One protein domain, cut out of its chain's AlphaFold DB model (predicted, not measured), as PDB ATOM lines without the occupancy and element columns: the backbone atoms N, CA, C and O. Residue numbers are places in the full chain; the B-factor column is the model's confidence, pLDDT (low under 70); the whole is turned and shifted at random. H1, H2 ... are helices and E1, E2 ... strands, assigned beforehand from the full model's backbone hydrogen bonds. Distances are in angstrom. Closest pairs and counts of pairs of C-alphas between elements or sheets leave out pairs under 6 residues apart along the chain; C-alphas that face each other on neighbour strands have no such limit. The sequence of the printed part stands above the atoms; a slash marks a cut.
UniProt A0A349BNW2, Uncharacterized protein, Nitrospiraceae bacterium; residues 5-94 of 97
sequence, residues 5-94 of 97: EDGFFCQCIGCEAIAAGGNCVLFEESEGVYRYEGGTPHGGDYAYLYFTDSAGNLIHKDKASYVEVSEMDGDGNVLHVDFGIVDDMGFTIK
ATOM      1  N   GLU A   5      52.027 -25.874 -48.875       43.41
ATOM      2  CA  GLU A   5      53.002 -24.780 -48.925       43.41
ATOM      3  C   GLU A   5      53.105 -24.155 -50.329       43.41
ATOM      4  O   GLU A   5      53.114 -22.934 -50.454       43.41
ATOM      5  N   ASP A   6      53.101 -24.961 -51.395       43.28
ATOM      6  CA  ASP A   6      53.186 -24.458 -52.769       43.28
ATOM      7  C   ASP A   6      51.895 -23.725 -53.166       43.28
ATOM      8  O   ASP A   6      51.964 -22.700 -53.826       43.28
ATOM      9  N   GLY A   7      50.713 -24.183 -52.735       46.06
ATOM     10  CA  GLY A   7      49.434 -23.534 -53.069       46.06
ATOM     11  C   GLY A   7      49.197 -22.198 -52.352       46.06
ATOM     12  O   GLY A   7      48.628 -21.279 -52.937       46.06
ATOM     13  N   PHE A   8      49.662 -22.070 -51.106       51.34
ATOM     14  CA  PHE A   8      49.509 -20.849 -50.305       51.34
ATOM     15  C   PHE A   8      50.369 -19.689 -50.840       51.34
ATOM     16  O   PHE A   8      49.911 -18.543 -50.886       51.34
ATOM     17  N   PHE A   9      51.585 -20.000 -51.312       53.06
ATOM     18  CA  PHE A   9      52.546 -19.022 -51.839       53.06
ATOM     19  C   PHE A   9      52.579 -18.925 -53.374       53.06
ATOM     20  O   PHE A   9      53.216 -18.015 -53.904       53.06
ATOM     21  N   CYS A  10      51.887 -19.798 -54.118       51.41
ATOM     22  CA  CYS A  10      51.731 -19.655 -55.571       51.41
ATOM     23  C   CYS A  10      50.661 -18.599 -55.884       51.41
ATOM     24  O   CYS A  10      49.567 -18.880 -56.373       51.41
ATOM     25  N   GLN A  11      50.984 -17.352 -55.562       55.72
ATOM     26  CA  GLN A  11      50.174 -16.192 -55.886       55.72
ATOM     27  C   GLN A  11      50.928 -15.383 -56.933       55.72
ATOM     28  O   GLN A  11      51.744 -14.521 -56.616       55.72
ATOM     29  N   CYS A  12      50.691 -15.702 -58.205       51.12
ATOM     30  CA  CYS A  12      51.224 -14.896 -59.292       51.12
ATOM     31  C   CYS A  12      50.678 -13.466 -59.186       51.12
ATOM     32  O   CYS A  12      49.463 -13.234 -59.203       51.12
ATOM     33  N   ILE A  13      51.586 -12.500 -59.079       46.69
ATOM     34  CA  ILE A  13      51.248 -11.080 -59.152       46.69
ATOM     35  C   ILE A  13      51.071 -10.737 -60.631       46.69
ATOM     36  O   ILE A  13      51.919 -11.037 -61.461       46.69
ATOM     37  N   GLY A  14      49.889 -10.224 -60.979       41.62
ATOM     38  CA  GLY A  14      49.479  -9.979 -62.367       41.62
ATOM     39  C   GLY A  14      48.570 -11.045 -62.991       41.62
ATOM     40  O   GLY A  14      47.997 -10.798 -64.049       41.62
ATOM     41  N   CYS A  15      48.346 -12.190 -62.338       46.47
ATOM     42  CA  CYS A  15      47.201 -13.023 -62.694       46.47
ATOM     43  C   CYS A  15      45.915 -12.301 -62.265       46.47
ATOM     44  O   CYS A  15      45.785 -11.908 -61.096       46.47
ATOM     45  N   GLU A  16      44.938 -12.181 -63.177       41.09
ATOM     46  CA  GLU A  16      43.544 -12.068 -62.742       41.09
ATOM     47  C   GLU A  16      43.317 -13.177 -61.708       41.09
ATOM     48  O   GLU A  16      43.862 -14.277 -61.844       41.09
ATOM     49  N   ALA A  17      42.571 -12.897 -60.642       41.50
ATOM     50  CA  ALA A  17      42.098 -13.951 -59.758       41.50
ATOM     51  C   ALA A  17      41.131 -14.822 -60.577       41.50
ATOM     52  O   ALA A  17      39.917 -14.637 -60.531       41.50
ATOM     53  N   ILE A  18      41.660 -15.692 -61.443       35.84
ATOM     54  CA  ILE A  18      40.853 -16.494 -62.349       35.84
ATOM     55  C   ILE A  18      40.213 -17.574 -61.488       35.84
ATOM     56  O   ILE A  18      40.789 -18.623 -61.206       35.84
ATOM     57  N   ALA A  19      38.979 -17.285 -61.087       37.34
ATOM     58  CA  ALA A  19      38.006 -18.215 -60.550       37.34
ATOM     59  C   ALA A  19      37.612 -19.243 -61.626       37.34
ATOM     60  O   ALA A  19      36.484 -19.261 -62.106       37.34
ATOM     61  N   ALA A  20      38.544 -20.084 -62.067       33.22
ATOM     62  CA  ALA A  20      38.231 -21.194 -62.962       33.22
ATOM     63  C   ALA A  20      39.263 -22.320 -62.832       33.22
ATOM     64  O   ALA A  20      40.046 -22.583 -63.739       33.22
ATOM     65  N   GLY A  21      39.238 -23.006 -61.690       34.19
ATOM     66  CA  GLY A  21      39.985 -24.247 -61.475       34.19
ATOM     67  C   GLY A  21      40.676 -24.227 -60.125       34.19
ATOM     68  O   GLY A  21      41.727 -23.618 -59.987       34.19
ATOM     69  N   GLY A  22      40.036 -24.846 -59.132       40.94
ATOM     70  CA  GLY A  22      40.395 -24.737 -57.719       40.94
ATOM     71  C   GLY A  22      41.892 -24.881 -57.444       40.94
ATOM     72  O   GLY A  22      42.514 -25.812 -57.950       40.94
ATOM     73  N   ASN A  23      42.426 -23.926 -56.670       44.91
ATOM     74  CA  ASN A  23      43.454 -24.067 -55.619       44.91
ATOM     75  C   ASN A  23      44.159 -22.733 -55.274       44.91
ATOM     76  O   ASN A  23      44.885 -22.701 -54.290       44.91
ATOM     77  N   CYS A  24      43.908 -21.634 -55.999       53.53
ATOM     78  CA  CYS A  24      44.431 -20.299 -55.666       53.53
ATOM     79  C   CYS A  24      43.297 -19.267 -55.696       53.53
ATOM     80  O   CYS A  24      42.953 -18.772 -56.768       53.53
ATOM     81  N   VAL A  25      42.690 -18.951 -54.548       65.25
ATOM     82  CA  VAL A  25      41.633 -17.930 -54.482       65.25
ATOM     83  C   VAL A  25      41.976 -16.907 -53.407       65.25
ATOM     84  O   VAL A  25      41.870 -17.180 -52.216       65.25
ATOM     85  N   LEU A  26      42.421 -15.735 -53.861       75.94
ATOM     86  CA  LEU A  26      42.387 -14.513 -53.074       75.94
ATOM     87  C   LEU A  26      41.108 -13.752 -53.409       75.94
ATOM     88  O   LEU A  26      40.847 -13.477 -54.582       75.94
ATOM     89  N   PHE A  27      40.372 -13.351 -52.388       81.31
ATOM     90  CA  PHE A  27      39.231 -12.454 -52.496       81.31
ATOM     91  C   PHE A  27      39.668 -11.050 -52.106       81.31
ATOM     92  O   PHE A  27      40.202 -10.852 -51.021       81.31
ATOM     93  N   GLU A  28      39.490 -10.075 -52.994       87.06
ATOM     94  CA  GLU A  28      39.734  -8.676 -52.644       87.06
ATOM     95  C   GLU A  28      38.610  -8.177 -51.731       87.06
ATOM     96  O   GLU A  28      37.440  -8.196 -52.114       87.06
ATOM     97  N   GLU A  29      38.968  -7.748 -50.524       88.44
ATOM     98  CA  GLU A  29      38.038  -7.186 -49.534       88.44
ATOM     99  C   GLU A  29      38.022  -5.653 -49.628       88.44
ATOM    100  O   GLU A  29      36.978  -5.008 -49.521       88.44
ATOM    101  N   SER A  30      39.196  -5.061 -49.868       91.88
ATOM    102  CA  SER A  30      39.392  -3.635 -50.132       91.88
ATOM    103  C   SER A  30      40.719  -3.404 -50.859       91.88
ATOM    104  O   SER A  30      41.522  -4.324 -50.980       91.88
ATOM    105  N   GLU A  31      40.991  -2.169 -51.295       90.69
ATOM    106  CA  GLU A  31      42.258  -1.839 -51.962       90.69
ATOM    107  C   GLU A  31      43.460  -2.269 -51.107       90.69
ATOM    108  O   GLU A  31      43.597  -1.874 -49.948       90.69
ATOM    109  N   GLY A  32      44.302  -3.128 -51.685       90.00
ATOM    110  CA  GLY A  32      45.481  -3.680 -51.023       90.00
ATOM    111  C   GLY A  32      45.199  -4.722 -49.940       90.00
ATOM    112  O   GLY A  32      46.143  -5.164 -49.298       90.00
ATOM    113  N   VAL A  33      43.950  -5.150 -49.735       93.19
ATOM    114  CA  VAL A  33      43.585  -6.165 -48.735       93.19
ATOM    115  C   VAL A  33      42.889  -7.334 -49.408       93.19
ATOM    116  O   VAL A  33      41.807  -7.199 -49.982       93.19
ATOM    117  N   TYR A  34      43.503  -8.504 -49.290       89.88
ATOM    118  CA  TYR A  34      42.997  -9.733 -49.882       89.88
ATOM    119  C   TYR A  34      42.863 -10.818 -48.826       89.88
ATOM    120  O   TYR A  34      43.673 -10.907 -47.907       89.88
ATOM    121  N   ARG A  35      41.860 -11.674 -48.973       88.50
ATOM    122  CA  ARG A  35      41.625 -12.820 -48.108       88.50
ATOM    123  C   ARG A  35      41.848 -14.115 -48.870       88.50
ATOM    124  O   ARG A  35      41.243 -14.337 -49.914       88.50
ATOM    125  N   TYR A  36      42.693 -14.976 -48.330       84.56
ATOM    126  CA  TYR A  36      42.803 -16.372 -48.728       84.56
ATOM    127  C   TYR A  36      41.873 -17.215 -47.855       84.56
ATOM    128  O   TYR A  36      41.943 -17.112 -46.633       84.56
ATOM    129  N   GLU A  37      41.037 -18.060 -48.457       82.31
ATOM    130  CA  GLU A  37      40.221 -19.039 -47.728       82.31
ATOM    131  C   GLU A  37      40.787 -20.449 -47.932       82.31
ATOM    132  O   GLU A  37      40.846 -20.950 -49.059       82.31
ATOM    133  N   GLY A  38      41.203 -21.095 -46.842       79.44
ATOM    134  CA  GLY A  38      41.820 -22.416 -46.873       79.44
ATOM    135  C   GLY A  38      42.815 -22.620 -45.733       79.44
ATOM    136  O   GLY A  38      43.272 -21.665 -45.108       79.44
ATOM    137  N   GLY A  39      43.173 -23.884 -45.496       80.19
ATOM    138  CA  GLY A  39      44.144 -24.246 -44.467       80.19
ATOM    139  C   GLY A  39      45.506 -23.596 -44.718       80.19
ATOM    140  O   GLY A  39      46.088 -23.777 -45.791       80.19
ATOM    141  N   THR A  40      46.015 -22.860 -43.733       82.12
ATOM    142  CA  THR A  40      47.297 -22.149 -43.812       82.12
ATOM    143  C   THR A  40      48.443 -22.986 -43.213       82.12
ATOM    144  O   THR A  40      48.189 -23.952 -42.483       82.12
ATOM    145  N   PRO A  41      49.721 -22.668 -43.506       79.81
ATOM    146  CA  PRO A  41      50.870 -23.457 -43.049       79.81
ATOM    147  C   PRO A  41      50.959 -23.669 -41.532       79.81
ATOM    148  O   PRO A  41      51.415 -24.730 -41.096       79.81
ATOM    149  N   HIS A  42      50.500 -22.707 -40.728       84.69
ATOM    150  CA  HIS A  42      50.548 -22.778 -39.265       84.69
ATOM    151  C   HIS A  42      49.230 -23.258 -38.636       84.69
ATOM    152  O   HIS A  42      49.052 -23.162 -37.421       84.69
ATOM    153  N   GLY A  43      48.325 -23.829 -39.440       84.50
ATOM    154  CA  GLY A  43      47.066 -24.410 -38.969       84.50
ATOM    155  C   GLY A  43      45.914 -23.413 -38.843       84.50
ATOM    156  O   GLY A  43      44.956 -23.701 -38.131       84.50
ATOM    157  N   GLY A  44      46.007 -22.264 -39.512       86.19
ATOM    158  CA  GLY A  44      44.899 -21.329 -39.665       86.19
ATOM    159  C   GLY A  44      43.869 -21.806 -40.682       86.19
ATOM    160  O   GLY A  44      44.150 -22.644 -41.541       86.19
ATOM    161  N   ASP A  45      42.669 -21.249 -40.578       88.88
ATOM    162  CA  ASP A  45      41.527 -21.545 -41.449       88.88
ATOM    163  C   ASP A  45      41.445 -20.582 -42.647       88.88
ATOM    164  O   ASP A  45      40.793 -20.876 -43.655       88.88
ATOM    165  N   TYR A  46      42.078 -19.412 -42.533       88.62
ATOM    166  CA  TYR A  46      42.176 -18.401 -43.583       88.62
ATOM    167  C   TYR A  46      43.358 -17.456 -43.325       88.62
ATOM    168  O   TYR A  46      43.956 -17.471 -42.250       88.62
ATOM    169  N   ALA A  47      43.703 -16.610 -44.297       90.50
ATOM    170  CA  ALA A  47      44.720 -15.574 -44.119       90.50
ATOM    171  C   ALA A  47      44.309 -14.244 -44.754       90.50
ATOM    172  O   ALA A  47      43.639 -14.225 -45.787       90.50
ATOM    173  N   TYR A  48      44.755 -13.139 -44.162       92.50
ATOM    174  CA  TYR A  48      44.722 -11.820 -44.785       92.50
ATOM    175  C   TYR A  48      46.084 -11.465 -45.366       92.50
ATOM    176  O   TYR A  48      47.113 -11.705 -44.743       92.50
ATOM    177  N   LEU A  49      46.074 -10.877 -46.556       91.75
ATOM    178  CA  LEU A  49      47.242 -10.368 -47.248       91.75
ATOM    179  C   LEU A  49      47.086  -8.863 -47.445       91.75
ATOM    180  O   LEU A  49      46.167  -8.417 -48.135       91.75
ATOM    181  N   TYR A  50      47.998  -8.102 -46.849       93.69
ATOM    182  CA  TYR A  50      48.030  -6.645 -46.895       93.69
ATOM    183  C   TYR A  50      49.185  -6.187 -47.779       93.69
ATOM    184  O   TYR A  50      50.354  -6.324 -47.421       93.69
ATOM    185  N   PHE A  51      48.854  -5.645 -48.942       92.75
ATOM    186  CA  PHE A  51      49.797  -5.182 -49.946       92.75
ATOM    187  C   PHE A  51      50.042  -3.685 -49.798       92.75
ATOM    188  O   PHE A  51      49.100  -2.892 -49.786       92.75
ATOM    189  N   THR A  52      51.313  -3.297 -49.700       94.62
ATOM    190  CA  THR A  52      51.701  -1.903 -49.456       94.62
ATOM    191  C   THR A  52      52.806  -1.412 -50.385       94.62
ATOM    192  O   THR A  52      53.633  -2.186 -50.880       94.62
ATOM    193  N   ASP A  53      52.815  -0.102 -50.636       94.62
ATOM    194  CA  ASP A  53      53.940   0.599 -51.260       94.62
ATOM    195  C   ASP A  53      55.097   0.828 -50.261       94.62
ATOM    196  O   ASP A  53      55.036   0.454 -49.090       94.62
ATOM    197  N   SER A  54      56.174   1.477 -50.706       92.88
ATOM    198  CA  SER A  54      57.326   1.797 -49.847       92.88
ATOM    199  C   SER A  54      57.082   2.870 -48.789       92.88
ATOM    200  O   SER A  54      57.917   3.043 -47.899       92.88
ATOM    201  N   ALA A  55      55.950   3.567 -48.853       95.31
ATOM    202  CA  ALA A  55      55.498   4.496 -47.827       95.31
ATOM    203  C   ALA A  55      54.532   3.836 -46.822       95.31
ATOM    204  O   ALA A  55      54.153   4.485 -45.847       95.31
ATOM    205  N   GLY A  56      54.169   2.563 -47.018       92.69
ATOM    206  CA  GLY A  56      53.241   1.823 -46.166       92.69
ATOM    207  C   GLY A  56      51.766   2.070 -46.488       92.69
ATOM    208  O   GLY A  56      50.906   1.723 -45.681       92.69
ATOM    209  N   ASN A  57      51.447   2.671 -47.639       96.50
ATOM    210  CA  ASN A  57      50.060   2.833 -48.067       96.50
ATOM    211  C   ASN A  57      49.543   1.520 -48.647       96.50
ATOM    212  O   ASN A  57      50.226   0.911 -49.474       96.50
ATOM    213  N   LEU A  58      48.329   1.122 -48.260       95.50
ATOM    214  CA  LEU A  58      47.631   0.016 -48.911       95.50
ATOM    215  C   LEU A  58      47.386   0.371 -50.377       95.50
ATOM    216  O   LEU A  58      46.818   1.420 -50.684       95.50
ATOM    217  N   ILE A  59      47.852  -0.492 -51.272       94.12
ATOM    218  CA  ILE A  59      47.726  -0.316 -52.715       94.12
ATOM    219  C   ILE A  59      47.412  -1.662 -53.354       94.12
ATOM    220  O   ILE A  59      47.780  -2.715 -52.833       94.12
ATOM    221  N   HIS A  60      46.740  -1.632 -54.502       89.94
ATOM    222  CA  HIS A  60      46.473  -2.835 -55.276       89.94
ATOM    223  C   HIS A  60      47.759  -3.658 -55.512       89.94
ATOM    224  O   HIS A  60      48.843  -3.113 -55.755       89.94
ATOM    225  N   LYS A  61      47.638  -4.989 -55.421       84.06
ATOM    226  CA  LYS A  61      48.776  -5.930 -55.370       84.06
ATOM    227  C   LYS A  61      49.737  -5.853 -56.564       84.06
ATOM    228  O   LYS A  61      50.885  -6.252 -56.441       84.06
ATOM    229  N   ASP A  62      49.273  -5.346 -57.708       83.38
ATOM    230  CA  ASP A  62      50.059  -5.165 -58.942       83.38
ATOM    231  C   ASP A  62      51.072  -4.011 -58.867       83.38
ATOM    232  O   ASP A  62      51.979  -3.931 -59.692       83.38
ATOM    233  N   LYS A  63      50.908  -3.108 -57.898       88.12
ATOM    234  CA  LYS A  63      51.767  -1.935 -57.672       88.12
ATOM    235  C   LYS A  63      52.463  -1.967 -56.317       88.12
ATOM    236  O   LYS A  63      53.208  -1.045 -55.988       88.12
ATOM    237  N   ALA A  64      52.179  -2.985 -55.515       89.81
ATOM    238  CA  ALA A  64      52.749  -3.129 -54.193       89.81
ATOM    239  C   ALA A  64      54.247  -3.436 -54.267       89.81
ATOM    240  O   ALA A  64      54.755  -3.946 -55.259       89.81
ATOM    241  N   SER A  65      54.968  -3.104 -53.204       91.62
ATOM    242  CA  SER A  65      56.375  -3.482 -53.014       91.62
ATOM    243  C   SER A  65      56.540  -4.469 -51.860       91.62
ATOM    244  O   SER A  65      57.532  -5.196 -51.797       91.62
ATOM    245  N   TYR A  66      55.559  -4.520 -50.960       91.50
ATOM    246  CA  TYR A  66      55.578  -5.345 -49.761       91.50
ATOM    247  C   TYR A  66      54.239  -6.038 -49.563       91.50
ATOM    248  O   TYR A  66      53.195  -5.546 -50.001       91.50
ATOM    249  N   VAL A  67      54.285  -7.169 -48.866       90.31
ATOM    250  CA  VAL A  67      53.098  -7.873 -48.395       90.31
ATOM    251  C   VAL A  67      53.294  -8.306 -46.948       90.31
ATOM    252  O   VAL A  67      54.365  -8.787 -46.573       90.31
ATOM    253  N   GLU A  68      52.258  -8.138 -46.142       93.25
ATOM    254  CA  GLU A  68      52.105  -8.810 -44.856       93.25
ATOM    255  C   GLU A  68      51.061  -9.912 -45.012       93.25
ATOM    256  O   GLU A  68      49.998  -9.675 -45.586       93.25
ATOM    257  N   VAL A  69      51.354 -11.104 -44.504       90.00
ATOM    258  CA  VAL A  69      50.437 -12.243 -44.494       90.00
ATOM    259  C   VAL A  69      50.116 -12.581 -43.048       90.00
ATOM    260  O   VAL A  69      50.987 -13.027 -42.310       90.00
ATOM    261  N   SER A  70      48.868 -12.366 -42.653       93.12
ATOM    262  CA  SER A  70      48.343 -12.691 -41.329       93.12
ATOM    263  C   SER A  70      47.489 -13.951 -41.413       93.12
ATOM    264  O   SER A  70      46.394 -13.920 -41.976       93.12
ATOM    265  N   GLU A  71      47.977 -15.058 -40.862       91.19
ATOM    266  CA  GLU A  71      47.223 -16.307 -40.736       91.19
ATOM    267  C   GLU A  71      46.261 -16.232 -39.553       91.19
ATOM    268  O   GLU A  71      46.635 -15.787 -38.466       91.19
ATOM    269  N   MET A  72      45.032 -16.693 -39.762       94.00
ATOM    270  CA  MET A  72      43.924 -16.545 -38.828       94.00
ATOM    271  C   MET A  72      43.342 -17.910 -38.465       94.00
ATOM    272  O   MET A  72      43.164 -18.760 -39.341       94.00
ATOM    273  N   ASP A  73      43.003 -18.119 -37.195       93.00
ATOM    274  CA  ASP A  73      42.153 -19.244 -36.795       93.00
ATOM    275  C   ASP A  73      40.667 -18.966 -37.099       93.00
ATOM    276  O   ASP A  73      40.269 -17.840 -37.413       93.00
ATOM    277  N   GLY A  74      39.824 -19.994 -37.000       90.38
ATOM    278  CA  GLY A  74      38.380 -19.884 -37.207       90.38
ATOM    279  C   GLY A  74      37.641 -19.016 -36.182       90.38
ATOM    280  O   GLY A  74      36.489 -18.658 -36.424       90.38
ATOM    281  N   ASP A  75      38.293 -18.644 -35.076       93.81
ATOM    282  CA  ASP A  75      37.772 -17.719 -34.065       93.81
ATOM    283  C   ASP A  75      38.153 -16.252 -34.365       93.81
ATOM    284  O   ASP A  75      37.685 -15.331 -33.690       93.81
ATOM    285  N   GLY A  76      38.961 -16.015 -35.404       91.56
ATOM    286  CA  GLY A  76      39.401 -14.696 -35.843       91.56
ATOM    287  C   GLY A  76      40.635 -14.160 -35.120       91.56
ATOM    288  O   GLY A  76      40.897 -12.956 -35.187       91.56
ATOM    289  N   ASN A  77      41.407 -15.014 -34.449       95.00
ATOM    290  CA  ASN A  77      42.687 -14.640 -33.855       95.00
ATOM    291  C   ASN A  77      43.824 -14.808 -34.862       95.00
ATOM    292  O   ASN A  77      43.832 -15.736 -35.667       95.00
ATOM    293  N   VAL A  78      44.825 -13.932 -34.766       94.75
ATOM    294  CA  VAL A  78      46.063 -14.053 -35.542       94.75
ATOM    295  C   VAL A  78      46.918 -15.170 -34.945       94.75
ATOM    296  O   VAL A  78      47.298 -15.102 -33.774       94.75
ATOM    297  N   LEU A  79      47.242 -16.174 -35.753       92.56
ATOM    298  CA  LEU A  79      48.125 -17.281 -35.382       92.56
ATOM    299  C   LEU A  79      49.586 -16.980 -35.702       92.56
ATOM    300  O   LEU A  79      50.474 -17.274 -34.902       92.56
ATOM    301  N   HIS A  80      49.832 -16.409 -36.878       88.88
ATOM    302  CA  HIS A  80      51.173 -16.157 -37.390       88.88
ATOM    303  C   HIS A  80      51.162 -14.977 -38.357       88.88
ATOM    304  O   HIS A  80      50.162 -14.742 -39.037       88.88
ATOM    305  N   VAL A  81      52.274 -14.242 -38.414       89.88
ATOM    306  CA  VAL A  81      52.450 -13.117 -39.338       89.88
ATOM    307  C   VAL A  81      53.781 -13.249 -40.057       89.88
ATOM    308  O   VAL A  81      54.837 -13.322 -39.425       89.88
ATOM    309  N   ASP A  82      53.719 -13.218 -41.381       87.00
ATOM    310  CA  ASP A  82      54.867 -13.253 -42.273       87.00
ATOM    311  C   ASP A  82      54.963 -11.973 -43.106       87.00
ATOM    312  O   ASP A  82      53.962 -11.366 -43.481       87.00
ATOM    313  N   PHE A  83      56.194 -11.588 -43.444       87.25
ATOM    314  CA  PHE A  83      56.468 -10.422 -44.282       87.25
ATOM    315  C   PHE A  83      57.206 -10.826 -45.551       87.25
ATOM    316  O   PHE A  83      58.163 -11.613 -45.531       87.25
ATOM    317  N   GLY A  84      56.782 -10.238 -46.662       85.00
ATOM    318  CA  GLY A  84      57.323 -10.508 -47.978       85.00
ATOM    319  C   GLY A  84      57.604  -9.263 -48.799       85.00
ATOM    320  O   GLY A  84      57.184  -8.148 -48.485       85.00
ATOM    321  N   ILE A  85      58.346  -9.491 -49.877       86.12
ATOM    322  CA  ILE A  85      58.601  -8.511 -50.934       86.12
ATOM    323  C   ILE A  85      57.785  -8.928 -52.149       86.12
ATOM    324  O   ILE A  85      57.711 -10.118 -52.455       86.12
ATOM    325  N   VAL A  86      57.195  -7.945 -52.814       84.12
ATOM    326  CA  VAL A  86      56.457  -8.094 -54.068       84.12
ATOM    327  C   VAL A  86      57.383  -7.762 -55.235       84.12
ATOM    328  O   VAL A  86      58.069  -6.739 -55.210       84.12
ATOM    329  N   ASP A  87      57.398  -8.622 -56.249       79.19
ATOM    330  CA  ASP A  87      58.081  -8.408 -57.521       79.19
ATOM    331  C   ASP A  87      57.211  -8.857 -58.711       79.19
ATOM    332  O   ASP A  87      56.070  -9.297 -58.552       79.19
ATOM    333  N   ASP A  88      57.759  -8.739 -59.923       67.44
ATOM    334  CA  ASP A  88      57.065  -9.062 -61.176       67.44
ATOM    335  C   ASP A  88      56.639 -10.542 -61.291       67.44
ATOM    336  O   ASP A  88      55.862 -10.890 -62.181       67.44
ATOM    337  N   MET A  89      57.157 -11.437 -60.442       62.84
ATOM    338  CA  MET A  89      56.828 -12.866 -60.459       62.84
ATOM    339  C   MET A  89      55.779 -13.248 -59.408       62.84
ATOM    340  O   MET A  89      55.146 -14.300 -59.534       62.84
ATOM    341  N   GLY A  90      55.583 -12.435 -58.373       70.56
ATOM    342  CA  GLY A  90      54.783 -12.805 -57.211       70.56
ATOM    343  C   GLY A  90      55.235 -12.072 -55.956       70.56
ATOM    344  O   GLY A  90      55.891 -11.037 -56.019       70.56
ATOM    345  N   PHE A  91      54.919 -12.628 -54.791       73.06
ATOM    346  CA  PHE A  91      55.585 -12.216 -53.561       73.06
ATOM    347  C   PHE A  91      56.393 -13.357 -52.963       73.06
ATOM    348  O   PHE A  91      56.027 -14.528 -53.045       73.06
ATOM    349  N   THR A  92      57.497 -12.994 -52.324       71.44
ATOM    350  CA  THR A  92      58.365 -13.930 -51.613       71.44
ATOM    351  C   THR A  92      58.343 -13.604 -50.132       71.44
ATOM    352  O   THR A  92      58.728 -12.501 -49.737       71.44
ATOM    353  N   ILE A  93      57.944 -14.570 -49.305       73.31
ATOM    354  CA  ILE A  93      58.047 -14.460 -47.850       73.31
ATOM    355  C   ILE A  93      59.490 -14.688 -47.415       73.31
ATOM    356  O   ILE A  93      60.120 -15.687 -47.777       73.31
ATOM    357  N   LYS A  94      60.028 -13.776 -46.602       61.00
ATOM    358  CA  LYS A  94      61.311 -14.021 -45.944       61.00
ATOM    359  C   LYS A  94      61.096 -15.026 -44.818       61.00
ATOM    360  O   LYS A  94      60.649 -14.641 -43.743       61.00
TER     361      LYS A  94
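AT A GLANCE: This is residues 5 to 94 of the 97 residues of an uncharacterized protein of Nitrospiraceae bacterium (UniProt A0A349BNW2). A single six-stranded antiparallel sheet, E1 to E6, curls like part of a barrel but stays open, with its edge strands E1 and E6 apart. The short helix H1 only grazes this sheet, and a long stretch without named elements, residues 10 to 25, runs along the open side from H1 to E1. The printed part has 90 residues with one named helix and six named strands, in the order H1, E1, E2, E3, E4, E5, E6, and the sheet's order is E1 - E2 - E3 - E4 - E5 - E6. The class is mostly strand, though under half of the residues are in named elements. The whole is compact and rounded, with a radius of gyration of the C-alphas of 12.2 A and spans of 31 by 30 by 24 A.

IN THESE COORDINATES: H1 is residues 5 to 9, beginning at C-alpha 5 at (53.002, -24.780, -48.925). E1 is residues 26 to 30, 11.7 A long from first to last C-alpha, and E2 is residues 33 to 37, 13.3 A. E3, residues 46 to 52, measures 19.9 A and begins at C-alpha 46 at (42.176, -18.401, -43.583). E4, residues 66 to 72, measures 19.5 A. E5, residues 78 to 87, is the longest strand at 25.7 A. E6, residues 90 to 93, ends at C-alpha 93 at (58.047, -14.460, -47.850).

HOW THE PARTS SIT: The six strands form a meander, each strand the antiparallel neighbour of the one before, and each successive pair is a hairpin. In E1 and E2, N 27 and O 35 are 2.8 A apart, within hydrogen-bond range. In E2 and E3, N 36 and O 47 are within range at 2.8 A. E3 and E4, at 161 degrees between their directions, have N 50 and O 68 at 2.8 A. E4 and E5 have N 69 and O 82 at 2.8 A. E5 and E6, at 132 degrees, have N 87 and O 90 at 2.9 A. The sheet is strongly twisted: from edge to edge the strands' lines turn by 90 degrees and the way across it by 107 degrees. H1 only grazes the sheet with residues 8 to 9; the closest C-alphas of H1 and E6 are those of Phe 9 and Phe 91, 7.6 A apart. In H1, every O i to N i+4 pair is within hydrogen-bond range.

THE WHOLE: The two C-alphas farthest apart are those of Gly 21 and Ala 55, 35.4 A. The printed part has no cut. The links H1 to E1, 16 residues, and E3 to E4, 13 residues, are long. The mean pLDDT of the printed part is 77.4; it is under 70 at residues 5 to 25, residues 88 to 89 and residue 94.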